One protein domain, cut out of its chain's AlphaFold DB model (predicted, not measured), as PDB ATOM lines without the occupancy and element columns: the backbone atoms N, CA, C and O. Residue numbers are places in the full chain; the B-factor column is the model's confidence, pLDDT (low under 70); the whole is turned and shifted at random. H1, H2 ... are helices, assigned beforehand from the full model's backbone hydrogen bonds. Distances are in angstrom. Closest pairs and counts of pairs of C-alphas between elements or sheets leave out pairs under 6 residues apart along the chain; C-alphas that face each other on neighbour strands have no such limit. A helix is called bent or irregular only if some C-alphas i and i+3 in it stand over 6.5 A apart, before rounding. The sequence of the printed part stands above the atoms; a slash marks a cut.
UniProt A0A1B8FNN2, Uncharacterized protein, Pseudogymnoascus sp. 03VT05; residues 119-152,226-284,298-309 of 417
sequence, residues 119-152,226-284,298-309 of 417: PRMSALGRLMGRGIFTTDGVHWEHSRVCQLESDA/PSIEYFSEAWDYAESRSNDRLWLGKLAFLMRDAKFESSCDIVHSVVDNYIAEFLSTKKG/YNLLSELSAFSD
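What this domain is: This is residues 119 to 152, 226 to 284 and 298 to 309 of the 417 residues of an uncharacterized protein of Pseudogymnoascus sp. 03VT05 (UniProt A0A1B8FNN2). Two long helices cross at a steep angle, H3 and H4, and the short H1 packs on H3 and also meets the first half of H4, while the short H2 and H5 touch no helix, H2 lying apart from the others and H5 near H4 at Ile 275. H4 runs on well past the crossing, and H3 has a kink near residue 248. The printed part has 105 residues with five named helices, in order H1 to H5, and no named strand; the class is all helix. It is loose, with a radius of gyration of the C-alphas of 16.2 A, and flat, spanning 45 by 40 by 18 A.

How they stand to each other: H1, residues 120 to 128, touches H3, residues 226 to 254, at a shallow tilt of 16 degrees, opposite ways; their closest C-alphas, of Ala 123 and Arg 245, are 4.9 A apart. With residues 261 to 268 alone, H4, residues 258 to 283, touches H1; the closest C-alphas are those of Leu 127 and Cys 264, 5.5 A. H3 and H4 touch at a steep tilt of 58 degrees, through residues 231 to 241 and 260 to 270 alone, closest at the C-alphas of Ala 234 and Ser 263, 4.6 A. H2, residues 138 to 145, is apart from the other helices. H5, residues 300 to 308, is close to H4 but not clearly touching; the closest C-alphas, of Ile 275 and Leu 301, are 7.9 A apart. Every O i to N i+4 pair is within hydrogen-bond range in H2, H4 and H5, but 3 of 5 in H1 and 17 of 25 in H3.

Where its parts are: H1 begins at C-alpha 120 (26.197, 35.963, -50.599). H1 and H3 are irregular: C-alphas 123 and 126 are 7.3 A apart, and C-alphas 247 and 250 are 9.1 A apart. H3 measures 34.8 A and H4 36.8 A from first to last C-alpha; H1 and H2 measure 10.1 A each and H5 12.7 A. H5 ends at C-alpha 308 (49.321, 23.700, -42.352).

The domain as a whole: The C-alphas farthest apart, of Leu 251 and Gly 284, are 47.6 A apart. Residues 153 to 225 and 285 to 297 are not printed; the gaps between C-alphas are 43.8 A and 20.2 A. Of the links printed whole, H3 to H4 is tight and H1 to H2 short. Mean pLDDT of the printed part is 75.4, and it is under 70 at residues 137 to 139, 141 to 152, 282 to 284 and 298 to 309.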
ATOM      1  N   PRO A 119      25.844  40.227 -50.020       73.19
ATOM      2  CA  PRO A 119      25.294  39.371 -48.964       73.19
ATOM      3  C   PRO A 119      25.242  37.874 -49.334       73.19
ATOM      4  O   PRO A 119      24.394  37.146 -48.812       73.19
ATOM      5  N   ARG A 120      26.138  37.379 -50.202       80.50
ATOM      6  CA  ARG A 120      26.197  35.963 -50.599       80.50
ATOM      7  C   ARG A 120      26.410  35.037 -49.415       80.50
ATOM      8  O   ARG A 120      25.847  33.952 -49.418       80.50
ATOM      9  N   MET A 121      27.109  35.485 -48.372       81.62
ATOM     10  CA  MET A 121      27.274  34.718 -47.135       81.62
ATOM     11  C   MET A 121      25.933  34.266 -46.531       81.62
ATOM     12  O   MET A 121      25.809  33.142 -46.061       81.62
ATOM     13  N   SER A 122      24.895  35.107 -46.590       79.62
ATOM     14  CA  SER A 122      23.570  34.758 -46.049       79.62
ATOM     15  C   SER A 122      22.846  33.668 -46.854       79.62
ATOM     16  O   SER A 122      22.039  32.910 -46.303       79.62
ATOM     17  N   ALA A 123      23.148  33.579 -48.151       82.44
ATOM     18  CA  ALA A 123      22.533  32.638 -49.076       82.44
ATOM     19  C   ALA A 123      23.340  31.339 -49.196       82.44
ATOM     20  O   ALA A 123      22.781  30.268 -48.984       82.44
ATOM     21  N   LEU A 124      24.640  31.456 -49.481       84.38
ATOM     22  CA  LEU A 124      25.557  30.362 -49.814       84.38
ATOM     23  C   LEU A 124      26.363  29.852 -48.615       84.38
ATOM     24  O   LEU A 124      26.867  28.735 -48.657       84.38
ATOM     25  N   GLY A 125      26.502  30.646 -47.548       85.31
ATOM     26  CA  GLY A 125      27.438  30.353 -46.457       85.31
ATOM     27  C   GLY A 125      27.150  29.048 -45.713       85.31
ATOM     28  O   GLY A 125      28.074  28.438 -45.189       85.31
ATOM     29  N   ARG A 126      25.896  28.576 -45.705       87.62
ATOM     30  CA  ARG A 126      25.548  27.284 -45.093       87.62
ATOM     31  C   ARG A 126      26.119  26.087 -45.862       87.62
ATOM     32  O   ARG A 126      26.503  25.108 -45.229       87.62
ATOM     33  N   LEU A 127      26.180  26.178 -47.189       88.94
ATOM     34  CA  LEU A 127      26.718  25.130 -48.054       88.94
ATOM     35  C   LEU A 127      28.230  25.301 -48.250       88.94
ATOM     36  O   LEU A 127      28.990  24.366 -48.033       88.94
ATOM     37  N   MET A 128      28.671  26.504 -48.624       84.81
ATOM     38  CA  MET A 128      30.046  26.772 -49.069       84.81
ATOM     39  C   MET A 128      30.970  27.330 -47.977       84.81
ATOM     40  O   MET A 128      32.171  27.462 -48.199       84.81
ATOM     41  N   GLY A 129      30.439  27.690 -46.808       83.31
ATOM     42  CA  GLY A 129      31.229  28.295 -45.739       83.31
ATOM     43  C   GLY A 129      31.826  29.651 -46.127       83.31
ATOM     44  O   GLY A 129      31.260  30.394 -46.930       83.31
ATOM     45  N   ARG A 130      32.967  29.985 -45.515       75.69
ATOM     46  CA  ARG A 130      33.776  31.160 -45.860       75.69
ATOM     47  C   ARG A 130      34.875  30.743 -46.827       75.69
ATOM     48  O   ARG A 130      35.811  30.062 -46.433       75.69
ATOM     49  N   GLY A 131      34.771  31.198 -48.063       70.94
ATOM     50  CA  GLY A 131      35.803  31.027 -49.079       70.94
ATOM     51  C   GLY A 131      35.637  31.985 -50.253       70.94
ATOM     52  O   GLY A 131      34.821  32.913 -50.208       70.94
ATOM     53  N   ILE A 132      36.366  31.701 -51.336       75.56
ATOM     54  CA  ILE A 132      36.529  32.557 -52.525       75.56
ATOM     55  C   ILE A 132      35.218  33.030 -53.184       75.56
ATOM     56  O   ILE A 132      35.217  34.031 -53.895       75.56
ATOM     57  N   PHE A 133      34.093  32.347 -52.948       80.38
ATOM     58  CA  PHE A 133      32.781  32.696 -53.514       80.38
ATOM     59  C   PHE A 133      31.875  33.510 -52.582       80.38
ATOM     60  O   PHE A 133      30.785  33.927 -52.984       80.38
ATOM     61  N   THR A 134      32.287  33.704 -51.331       78.44
ATOM     62  CA  THR A 134      31.401  34.153 -50.242       78.44
ATOM     63  C   THR A 134      31.982  35.276 -49.386       78.44
ATOM     64  O   THR A 134      31.222  35.948 -48.691       78.44
ATOM     65  N   THR A 135      33.301  35.470 -49.415       75.88
ATOM     66  CA  THR A 135      34.015  36.495 -48.646       75.88
ATOM     67  C   THR A 135      34.607  37.559 -49.559       75.88
ATOM     68  O   THR A 135      34.824  37.299 -50.740       75.88
ATOM     69  N   ASP A 136      34.920  38.718 -48.981       70.62
ATOM     70  CA  ASP A 136      35.538  39.870 -49.641       70.62
ATOM     71  C   ASP A 136      36.854  40.259 -48.942       70.62
ATOM     72  O   ASP A 136      37.118  39.838 -47.807       70.62
ATOM     73  N   GLY A 137      37.668  41.079 -49.612       69.69
ATOM     74  CA  GLY A 137      38.908  41.649 -49.074       69.69
ATOM     75  C   GLY A 137      39.930  40.594 -48.646       69.69
ATOM     76  O   GLY A 137      40.075  39.552 -49.280       69.69
ATOM     77  N   VAL A 138      40.607  40.829 -47.522       62.34
ATOM     78  CA  VAL A 138      41.726  39.992 -47.047       62.34
ATOM     79  C   VAL A 138      41.346  38.515 -46.876       62.34
ATOM     80  O   VAL A 138      42.148  37.632 -47.166       62.34
ATOM     81  N   HIS A 139      40.116  38.206 -46.446       61.38
ATOM     82  CA  HIS A 139      39.669  36.810 -46.338       61.38
ATOM     83  C   HIS A 139      39.570  36.125 -47.705       61.38
ATOM     84  O   HIS A 139      39.888  34.941 -47.827       61.38
ATOM     85  N   TRP A 140      39.131  36.863 -48.723       71.31
ATOM     86  CA  TRP A 140      39.086  36.382 -50.097       71.31
ATOM     87  C   TRP A 140      40.493  36.215 -50.674       71.31
ATOM     88  O   TRP A 140      40.788  35.154 -51.219       71.31
ATOM     89  N   GLU A 141      41.369  37.206 -50.481       60.75
ATOM     90  CA  GLU A 141      42.776  37.153 -50.899       60.75
ATOM     91  C   GLU A 141      43.477  35.942 -50.286       60.75
ATOM     92  O   GLU A 141      44.040  35.129 -51.010       60.75
ATOM     93  N   HIS A 142      43.364  35.753 -48.970       58.19
ATOM     94  CA  HIS A 142      43.953  34.615 -48.270       58.19
ATOM     95  C   HIS A 142      43.397  33.276 -48.768       58.19
ATOM     96  O   HIS A 142      44.157  32.344 -49.006       58.19
ATOM     97  N   SER A 143      42.080  33.181 -48.985       58.81
ATOM     98  CA  SER A 143      41.462  31.966 -49.533       58.81
ATOM     99  C   SER A 143      41.978  31.631 -50.937       58.81
ATOM    100  O   SER A 143      41.989  30.462 -51.304       58.81
ATOM    101  N   ARG A 144      42.411  32.635 -51.714       62.03
ATOM    102  CA  ARG A 144      43.065  32.437 -53.014       62.03
ATOM    103  C   ARG A 144      44.554  32.133 -52.879       62.03
ATOM    104  O   ARG A 144      45.032  31.252 -53.574       62.03
ATOM    105  N   VAL A 145      45.273  32.816 -51.992       52.59
ATOM    106  CA  VAL A 145      46.722  32.635 -51.782       52.59
ATOM    107  C   VAL A 145      47.037  31.277 -51.155       52.59
ATOM    108  O   VAL A 145      47.984  30.633 -51.576       52.59
ATOM    109  N   CYS A 146      46.212  30.768 -50.237       49.59
ATOM    110  CA  CYS A 146      46.358  29.396 -49.737       49.59
ATOM    111  C   CYS A 146      46.190  28.318 -50.820       49.59
ATOM    112  O   CYS A 146      46.562  27.176 -50.584       49.59
ATOM    113  N   GLN A 147      45.626  28.655 -51.983       46.12
ATOM    114  CA  GLN A 147      45.484  27.749 -53.127       46.12
ATOM    115  C   GLN A 147      46.607  27.926 -54.168       46.12
ATOM    116  O   GLN A 147      46.601  27.226 -55.178       46.12
ATOM    117  N   LEU A 148      47.531  28.872 -53.964       42.50
ATOM    118  CA  LEU A 148      48.566  29.265 -54.922       42.50
ATOM    119  C   LEU A 148      49.954  28.916 -54.358       42.50
ATOM    120  O   LEU A 148      50.439  29.617 -53.484       42.50
ATOM    121  N   GLU A 149      50.513  27.820 -54.874       41.09
ATOM    122  CA  GLU A 149      51.928  27.404 -54.988       41.09
ATOM    123  C   GLU A 149      52.954  27.612 -53.851       41.09
ATOM    124  O   GLU A 149      52.930  28.533 -53.041       41.09
ATOM    125  N   SER A 150      53.904  26.671 -53.831       38.53
ATOM    126  CA  SER A 150      54.848  26.348 -52.763       38.53
ATOM    127  C   SER A 150      56.141  27.160 -52.722       38.53
ATOM    128  O   SER A 150      56.870  27.012 -51.747       38.53
ATOM    129  N   ASP A 151      56.440  28.016 -53.698       36.69
ATOM    130  CA  ASP A 151      57.747  28.679 -53.760       36.69
ATOM    131  C   ASP A 151      57.604  30.200 -53.694       36.69
ATOM    132  O   ASP A 151      57.177  30.880 -54.626       36.69
ATOM    133  N   ALA A 152      57.976  30.722 -52.526       38.31
ATOM    134  CA  ALA A 152      58.090  32.128 -52.184       38.31
ATOM    135  C   ALA A 152      59.289  32.795 -52.882       38.31
ATOM    136  O   ALA A 152      60.133  33.403 -52.227       38.31
ATOM    137  N   PRO A 226      26.372   3.551 -57.799       81.81
ATOM    138  CA  PRO A 226      25.011   3.964 -57.463       81.81
ATOM    139  C   PRO A 226      24.811   4.234 -55.966       81.81
ATOM    140  O   PRO A 226      23.861   4.910 -55.585       81.81
ATOM    141  N   SER A 227      25.678   3.710 -55.090       81.88
ATOM    142  CA  SER A 227      25.527   3.883 -53.643       81.88
ATOM    143  C   SER A 227      25.778   5.318 -53.176       81.88
ATOM    144  O   SER A 227      25.371   5.665 -52.068       81.88
ATOM    145  N   ILE A 228      26.383   6.157 -54.023       82.94
ATOM    146  CA  ILE A 228      26.695   7.558 -53.728       82.94
ATOM    147  C   ILE A 228      25.698   8.547 -54.350       82.94
ATOM    148  O   ILE A 228      25.850   9.754 -54.190       82.94
ATOM    149  N   GLU A 229      24.638   8.063 -55.006       81.19
ATOM    150  CA  GLU A 229      23.604   8.902 -55.637       81.19
ATOM    151  C   GLU A 229      22.972   9.898 -54.646       81.19
ATOM    152  O   GLU A 229      22.696  11.046 -54.996       81.19
ATOM    153  N   TYR A 230      22.871   9.518 -53.364       85.81
ATOM    154  CA  TYR A 230      22.392  10.400 -52.295       85.81
ATOM    155  C   TYR A 230      23.232  11.682 -52.136       85.81
ATOM    156  O   TYR A 230      22.702  12.701 -51.693       85.81
ATOM    157  N   PHE A 231      24.531  11.650 -52.465       86.44
ATOM    158  CA  PHE A 231      25.397  12.828 -52.425       86.44
ATOM    159  C   PHE A 231      25.046  13.794 -53.554       86.44
ATOM    160  O   PHE A 231      24.866  14.979 -53.286       86.44
ATOM    161  N   SER A 232      24.900  13.293 -54.785       82.00
ATOM    162  CA  SER A 232      24.506  14.112 -55.937       82.00
ATOM    163  C   SER A 232      23.127  14.738 -55.718       82.00
ATOM    164  O   SER A 232      22.967  15.943 -55.892       82.00
ATOM    165  N   GLU A 233      22.156  13.972 -55.207       86.25
ATOM    166  CA  GLU A 233      20.831  14.501 -54.860       86.25
ATOM    167  C   GLU A 233      20.884  15.576 -53.761       86.25
ATOM    168  O   GLU A 233      20.185  16.595 -53.833       86.25
ATOM    169  N   ALA A 234      21.699  15.358 -52.723       90.56
ATOM    170  CA  ALA A 234      21.888  16.325 -51.647       90.56
ATOM    171  C   ALA A 234      22.574  17.601 -52.157       90.56
ATOM    172  O   ALA A 234      22.156  18.705 -51.798       90.56
ATOM    173  N   TRP A 235      23.585  17.465 -53.015       88.19
ATOM    174  CA  TRP A 235      24.276  18.586 -53.642       88.19
ATOM    175  C   TRP A 235      23.317  19.419 -54.497       88.19
ATOM    176  O   TRP A 235      23.178  20.619 -54.250       88.19
ATOM    177  N   ASP A 236      22.586  18.789 -55.419       87.56
ATOM    178  CA  ASP A 236      21.625  19.456 -56.306       87.56
ATOM    179  C   ASP A 236      20.541  20.195 -55.520       87.56
ATOM    180  O   ASP A 236      20.191  21.347 -55.817       87.56
ATOM    181  N   TYR A 237      20.014  19.552 -54.474       92.06
ATOM    182  CA  TYR A 237      19.035  20.187 -53.605       92.06
ATOM    183  C   TYR A 237      19.649  21.387 -52.874       92.06
ATOM    184  O   TYR A 237      19.060  22.472 -52.863       92.06
ATOM    185  N   ALA A 238      20.836  21.231 -52.285       92.44
ATOM    186  CA  ALA A 238      21.502  22.308 -51.567       92.44
ATOM    187  C   ALA A 238      21.853  23.493 -52.483       92.44
ATOM    188  O   ALA A 238      21.636  24.646 -52.100       92.44
ATOM    189  N   GLU A 239      22.328  23.241 -53.701       89.38
ATOM    190  CA  GLU A 239      22.644  24.267 -54.695       89.38
ATOM    191  C   GLU A 239      21.385  25.026 -55.137       89.38
ATOM    192  O   GLU A 239      21.331  26.260 -55.058       89.38
ATOM    193  N   SER A 240      20.329  24.301 -55.511       88.75
ATOM    194  CA  SER A 240      19.057  24.887 -55.945       88.75
ATOM    195  C   SER A 240      18.444  25.788 -54.866       88.75
ATOM    196  O   SER A 240      18.064  26.938 -55.120       88.75
ATOM    197  N   ARG A 241      18.434  25.321 -53.611       90.19
ATOM    198  CA  ARG A 241      17.935  26.106 -52.472       90.19
ATOM    199  C   ARG A 241      18.839  27.283 -52.129       90.19
ATOM    200  O   ARG A 241      18.327  28.347 -51.774       90.19
ATOM    201  N   SER A 242      20.152  27.143 -52.277       89.25
ATOM    202  CA  SER A 242      21.101  28.251 -52.123       89.25
ATOM    203  C   SER A 242      20.838  29.364 -53.144       89.25
ATOM    204  O   SER A 242      20.870  30.547 -52.793       89.25
ATOM    205  N   ASN A 243      20.481  29.006 -54.382       86.31
ATOM    206  CA  ASN A 243      20.101  29.963 -55.419       86.31
ATOM    207  C   ASN A 243      18.782  30.685 -55.087       86.31
ATOM    208  O   ASN A 243      18.697  31.910 -55.181       86.31
ATOM    209  N   ASP A 244      17.760  29.968 -54.610       84.31
ATOM    210  CA  ASP A 244      16.516  30.602 -54.145       84.31
ATOM    211  C   ASP A 244      16.765  31.593 -52.995       84.31
ATOM    212  O   ASP A 244      16.194  32.688 -52.966       84.31
ATOM    213  N   ARG A 245      17.656  31.241 -52.059       85.31
ATOM    214  CA  ARG A 245      18.062  32.128 -50.960       85.31
ATOM    215  C   ARG A 245      18.774  33.378 -51.478       85.31
ATOM    216  O   ARG A 245      18.546  34.460 -50.939       85.31
ATOM    217  N   LEU A 246      19.576  33.264 -52.540       81.19
ATOM    218  CA  LEU A 246      20.228  34.406 -53.186       81.19
ATOM    219  C   LEU A 246      19.193  35.402 -53.731       81.19
ATOM    220  O   LEU A 246      19.335  36.606 -53.517       81.19
ATOM    221  N   TRP A 247      18.113  34.907 -54.345       76.31
ATOM    222  CA  TRP A 247      17.006  35.742 -54.826       76.31
ATOM    223  C   TRP A 247      16.240  36.453 -53.707       76.31
ATOM    224  O   TRP A 247      15.771  37.574 -53.909       76.31
ATOM    225  N   LEU A 248      16.111  35.838 -52.527       74.88
ATOM    226  CA  LEU A 248      15.495  36.494 -51.367       74.88
ATOM    227  C   LEU A 248      16.420  37.501 -50.671       74.88
ATOM    228  O   LEU A 248      15.942  38.354 -49.914       74.88
ATOM    229  N   GLY A 249      17.732  37.414 -50.897       73.81
ATOM    230  CA  GLY A 249      18.730  38.297 -50.302       73.81
ATOM    231  C   GLY A 249      18.587  38.378 -48.781       73.81
ATOM    232  O   GLY A 249      18.642  37.377 -48.072       73.81
ATOM    233  N   LYS A 250      18.335  39.584 -48.256       70.06
ATOM    234  CA  LYS A 250      18.181  39.822 -46.807       70.06
ATOM    235  C   LYS A 250      16.997  39.082 -46.175       70.06
ATOM    236  O   LYS A 250      16.956  38.982 -44.956       70.06
ATOM    237  N   LEU A 251      16.048  38.582 -46.969       75.88
ATOM    238  CA  LEU A 251      14.897  37.804 -46.502       75.88
ATOM    239  C   LEU A 251      15.150  36.287 -46.514       75.88
ATOM    240  O   LEU A 251      14.252  35.527 -46.161       75.88
ATOM    241  N   ALA A 252      16.358  35.829 -46.867       77.56
ATOM    242  CA  ALA A 252      16.705  34.406 -46.894       77.56
ATOM    243  C   ALA A 252      16.461  33.688 -45.552       77.56
ATOM    244  O   ALA A 252      16.177  32.493 -45.539       77.56
ATOM    245  N   PHE A 253      16.500  34.406 -44.422       78.44
ATOM    246  CA  PHE A 253      16.205  33.842 -43.097       78.44
ATOM    247  C   PHE A 253      14.757  33.339 -42.944       78.44
ATOM    248  O   PHE A 253      14.492  32.520 -42.065       78.44
ATOM    249  N   LEU A 254      13.820  33.804 -43.781       81.50
ATOM    250  CA  LEU A 254      12.431  33.329 -43.782       81.50
ATOM    251  C   LEU A 254      12.298  31.924 -44.388       81.50
ATOM    252  O   LEU A 254      11.339  31.215 -44.092       81.50
ATOM    253  N   MET A 255      13.261  31.500 -45.208       80.25
ATOM    254  CA  MET A 255      13.299  30.158 -45.780       80.25
ATOM    255  C   MET A 255      13.943  29.177 -44.802       80.25
ATOM    256  O   MET A 255      15.123  28.843 -44.919       80.25
ATOM    257  N   ARG A 256      13.154  28.705 -43.834       82.12
ATOM    258  CA  ARG A 256      13.530  27.554 -43.003       82.12
ATOM    259  C   ARG A 256      13.191  26.280 -43.766       82.12
ATOM    260  O   ARG A 256      12.032  26.055 -44.101       82.12
ATOM    261  N   ASP A 257      14.201  25.475 -44.051       88.12
ATOM    262  CA  ASP A 257      14.071  24.266 -44.854       88.12
ATOM    263  C   ASP A 257      14.926  23.163 -44.226       88.12
ATOM    264  O   ASP A 257      16.149  23.182 -44.315       88.12
ATOM    265  N   ALA A 258      14.272  22.219 -43.546       92.25
ATOM    266  CA  ALA A 258      14.962  21.123 -42.869       92.25
ATOM    267  C   ALA A 258      15.676  20.189 -43.858       92.25
ATOM    268  O   ALA A 258      16.729  19.646 -43.532       92.25
ATOM    269  N   LYS A 259      15.139  20.034 -45.078       93.56
ATOM    270  CA  LYS A 259      15.786  19.232 -46.118       93.56
ATOM    271  C   LYS A 259      17.063  19.916 -46.599       93.56
ATOM    272  O   LYS A 259      18.050  19.231 -46.832       93.56
ATOM    273  N   PHE A 260      17.067  21.247 -46.698       93.56
ATOM    274  CA  PHE A 260      18.266  22.009 -47.062       93.56
ATOM    275  C   PHE A 260      19.374  21.815 -46.029       93.56
ATOM    276  O   PHE A 260      20.486  21.461 -46.400       93.56
ATOM    277  N   GLU A 261      19.046  21.965 -44.743       92.88
ATOM    278  CA  GLU A 261      20.007  21.750 -43.657       92.88
ATOM    279  C   GLU A 261      20.579  20.327 -43.687       92.88
ATOM    280  O   GLU A 261      21.796  20.163 -43.735       92.88
ATOM    281  N   SER A 262      19.713  19.311 -43.785       94.81
ATOM    282  CA  SER A 262      20.140  17.912 -43.884       94.81
ATOM    283  C   SER A 262      20.989  17.636 -45.128       94.81
ATOM    284  O   SER A 262      21.893  16.811 -45.072       94.81
ATOM    285  N   SER A 263      20.709  18.300 -46.252       94.44
ATOM    286  CA  SER A 263      21.484  18.130 -47.488       94.44
ATOM    287  C   SER A 263      22.874  18.753 -47.356       94.44
ATOM    288  O   SER A 263      23.859  18.151 -47.769       94.44
ATOM    289  N   CYS A 264      22.980  19.926 -46.722       93.12
ATOM    290  CA  CYS A 264      24.275  20.521 -46.408       93.12
ATOM    291  C   CYS A 264      25.083  19.655 -45.430       93.12
ATOM    292  O   CYS A 264      26.284  19.507 -45.626       93.12
ATOM    293  N   ASP A 265      24.438  19.054 -44.423       94.31
ATOM    294  CA  ASP A 265      25.098  18.122 -43.496       94.31
ATOM    295  C   ASP A 265      25.659  16.895 -44.221       94.31
ATOM    296  O   ASP A 265      26.787  16.486 -43.956       94.31
ATOM    297  N   ILE A 266      24.911  16.339 -45.179       92.88
ATOM    298  CA  ILE A 266      25.375  15.228 -46.017       92.88
ATOM    299  C   ILE A 266      26.630  15.634 -46.794       92.88
ATOM    300  O   ILE A 266      27.647  14.946 -46.702       92.88
ATOM    301  N   VAL A 267      26.582  16.761 -47.511       90.81
ATOM    302  CA  VAL A 267      27.720  17.254 -48.304       90.81
ATOM    303  C   VAL A 267      28.953  17.458 -47.422       90.81
ATOM    304  O   VAL A 267      30.036  16.989 -47.768       90.81
ATOM    305  N   HIS A 268      28.792  18.102 -46.262       90.81
ATOM    306  CA  HIS A 268      29.888  18.319 -45.314       90.81
ATOM    307  C   HIS A 268      30.430  17.005 -44.758       90.81
ATOM    308  O   HIS A 268      31.636  16.812 -44.785       90.81
ATOM    309  N   SER A 269      29.568  16.061 -44.372       90.69
ATOM    310  CA  SER A 269      30.006  14.767 -43.834       90.69
ATOM    311  C   SER A 269      30.846  13.955 -44.824       90.69
ATOM    312  O   SER A 269      31.828  13.327 -44.434       90.69
ATOM    313  N   VAL A 270      30.492  13.993 -46.113       87.44
ATOM    314  CA  VAL A 270      31.248  13.305 -47.163       87.44
ATOM    315  C   VAL A 270      32.629  13.938 -47.304       87.44
ATOM    316  O   VAL A 270      33.630  13.227 -47.242       87.44
ATOM    317  N   VAL A 271      32.702  15.267 -47.413       85.81
ATOM    318  CA  VAL A 271      33.978  15.995 -47.513       85.81
ATOM    319  C   VAL A 271      34.840  15.798 -46.258       85.81
ATOM    320  O   VAL A 271      36.035  15.531 -46.377       85.81
ATOM    321  N   ASP A 272      34.245  15.851 -45.066       86.81
ATOM    322  CA  ASP A 272      34.936  15.652 -43.789       86.81
ATOM    323  C   ASP A 272      35.538  14.247 -43.678       86.81
ATOM    324  O   ASP A 272      36.659  14.099 -43.191       86.81
ATOM    325  N   ASN A 273      34.845  13.216 -44.176       86.62
ATOM    326  CA  ASN A 273      35.378  11.854 -44.219       86.62
ATOM    327  C   ASN A 273      36.632  11.763 -45.101       86.62
ATOM    328  O   ASN A 273      37.620  11.156 -44.683       86.62
ATOM    329  N   TYR A 274      36.633  12.407 -46.274       83.25
ATOM    330  CA  TYR A 274      37.816  12.457 -47.143       83.25
ATOM    331  C   TYR A 274      38.981  13.203 -46.487       83.25
ATOM    332  O   TYR A 274      40.121  12.742 -46.535       83.25
ATOM    333  N   ILE A 275      38.703  14.332 -45.829       81.38
ATOM    334  CA  ILE A 275      39.724  15.091 -45.096       81.38
ATOM    335  C   ILE A 275      40.290  14.246 -43.947       81.38
ATOM    336  O   ILE A 275      41.507  14.187 -43.762       81.38
ATOM    337  N   ALA A 276      39.435  13.567 -43.181       82.19
ATOM    338  CA  ALA A 276      39.852  12.715 -42.074       82.19
ATOM    339  C   ALA A 276      40.712  11.533 -42.547       82.19
ATOM    340  O   ALA A 276      41.753  11.259 -41.942       82.19
ATOM    341  N   GLU A 277      40.320  10.871 -43.640       80.38
ATOM    342  CA  GLU A 277      41.096   9.802 -44.275       80.38
ATOM    343  C   GLU A 277      42.477  10.327 -44.687       80.38
ATOM    344  O   GLU A 277      43.492   9.787 -44.242       80.38
ATOM    345  N   PHE A 278      42.527  11.445 -45.417       77.81
ATOM    346  CA  PHE A 278      43.773  12.079 -45.851       77.81
ATOM    347  C   PHE A 278      44.714  12.402 -44.672       77.81
ATOM    348  O   PHE A 278      45.901  12.058 -44.686       77.81
ATOM    349  N   LEU A 279      44.186  13.014 -43.608       76.88
ATOM    350  CA  LEU A 279      44.960  13.337 -42.405       76.88
ATOM    351  C   LEU A 279      45.443  12.079 -41.668       76.88
ATOM    352  O   LEU A 279      46.523  12.093 -41.068       76.88
ATOM    353  N   SER A 280      44.675  10.986 -41.706       76.69
ATOM    354  CA  SER A 280      45.072   9.708 -41.107       76.69
ATOM    355  C   SER A 280      46.239   9.057 -41.860       76.69
ATOM    356  O   SER A 280      47.203   8.621 -41.228       76.69
ATOM    357  N   THR A 281      46.220   9.090 -43.198       71.31
ATOM    358  CA  THR A 281      47.303   8.584 -44.053       71.31
ATOM    359  C   THR A 281      48.608   9.340 -43.805       71.31
ATOM    360  O   THR A 281      49.674   8.731 -43.747       71.31
ATOM    361  N   LYS A 282      48.526  10.657 -43.569       65.69
ATOM    362  CA  LYS A 282      49.681  11.512 -43.250       65.69
ATOM    363  C   LYS A 282      50.322  11.170 -41.898       65.69
ATOM    364  O   LYS A 282      51.542  11.088 -41.799       65.69
ATOM    365  N   LYS A 283      49.514  10.919 -40.859       59.22
ATOM    366  CA  LYS A 283      49.999  10.537 -39.514       59.22
ATOM    367  C   LYS A 283      50.566   9.116 -39.448       59.22
ATOM    368  O   LYS A 283      51.371   8.829 -38.569       59.22
ATOM    369  N   GLY A 284      50.149   8.238 -40.360       50.00
ATOM    370  CA  GLY A 284      50.540   6.828 -40.392       50.00
ATOM    371  C   GLY A 284      51.968   6.543 -40.868       50.00
ATOM    372  O   GLY A 284      52.375   5.388 -40.800       50.00
ATOM    373  N   TYR A 298      49.459  15.832 -58.334       58.62
ATOM    374  CA  TYR A 298      49.019  17.086 -57.728       58.62
ATOM    375  C   TYR A 298      47.552  16.967 -57.309       58.62
ATOM    376  O   TYR A 298      46.706  16.562 -58.105       58.62
ATOM    377  N   ASN A 299      47.244  17.323 -56.065       67.69
ATOM    378  CA  ASN A 299      45.871  17.559 -55.627       67.69
ATOM    379  C   ASN A 299      45.844  18.696 -54.605       67.69
ATOM    380  O   ASN A 299      46.774  18.847 -53.808       67.69
ATOM    381  N   LEU A 300      44.768  19.481 -54.612       65.81
ATOM    382  CA  LEU A 300      44.690  20.702 -53.809       65.81
ATOM    383  C   LEU A 300      44.775  20.422 -52.299       65.81
ATOM    384  O   LEU A 300      45.402  21.183 -51.566       65.81
ATOM    385  N   LEU A 301      44.177  19.325 -51.823       67.44
ATOM    386  CA  LEU A 301      44.199  18.956 -50.406       67.44
ATOM    387  C   LEU A 301      45.625  18.708 -49.888       67.44
ATOM    388  O   LEU A 301      45.955  19.104 -48.769       67.44
ATOM    389  N   SER A 302      46.490  18.105 -50.708       63.38
ATOM    390  CA  SER A 302      47.894  17.879 -50.368       63.38
ATOM    391  C   SER A 302      48.680  19.179 -50.220       63.38
ATOM    392  O   SER A 302      49.373  19.333 -49.211       63.38
ATOM    393  N   GLU A 303      48.477  20.137 -51.125       60.50
ATOM    394  CA  GLU A 303      49.074  21.477 -51.066       60.50
ATOM    395  C   GLU A 303      48.579  22.265 -49.846       60.50
ATOM    396  O   GLU A 303      49.371  22.793 -49.064       60.50
ATOM    397  N   LEU A 304      47.266  22.247 -49.596       60.16
ATOM    398  CA  LEU A 304      46.667  22.880 -48.419       60.16
ATOM    399  C   LEU A 304      47.193  22.279 -47.107       60.16
ATOM    400  O   LEU A 304      47.376  22.992 -46.121       60.16
ATOM    401  N   SER A 305      47.468  20.974 -47.082       57.31
ATOM    402  CA  SER A 305      48.048  20.315 -45.909       57.31
ATOM    403  C   SER A 305      49.541  20.599 -45.727       57.31
ATOM    404  O   SER A 305      50.037  20.548 -44.603       57.31
ATOM    405  N   ALA A 306      50.279  20.862 -46.809       52.38
ATOM    406  CA  ALA A 306      51.657  21.338 -46.723       52.38
ATOM    407  C   ALA A 306      51.684  22.764 -46.152       52.38
ATOM    408  O   ALA A 306      52.547  23.096 -45.348       52.38
ATOM    409  N   PHE A 307      50.662  23.564 -46.467       47.78
ATOM    410  CA  PHE A 307      50.439  24.889 -45.885       47.78
ATOM    411  C   PHE A 307      50.221  24.878 -44.359       47.78
ATOM    412  O   PHE A 307      50.576  25.863 -43.704       47.78
ATOM    413  N   SER A 308      49.630  23.810 -43.793       46.56
ATOM    414  CA  SER A 308      49.321  23.700 -42.352       46.56
ATOM    415  C   SER A 308      50.457  23.144 -41.497       46.56
ATOM    416  O   SER A 308      50.484  23.377 -40.288       46.56
ATOM    417  N   ASP A 309      51.382  22.395 -42.096       42.59
ATOM    418  CA  ASP A 309      52.460  21.726 -41.372       42.59
ATOM    419  C   ASP A 309      53.705  22.619 -41.321       42.59
ATOM    420  O   ASP A 309      54.614  22.501 -42.135       42.59
TER     421      ASP A 309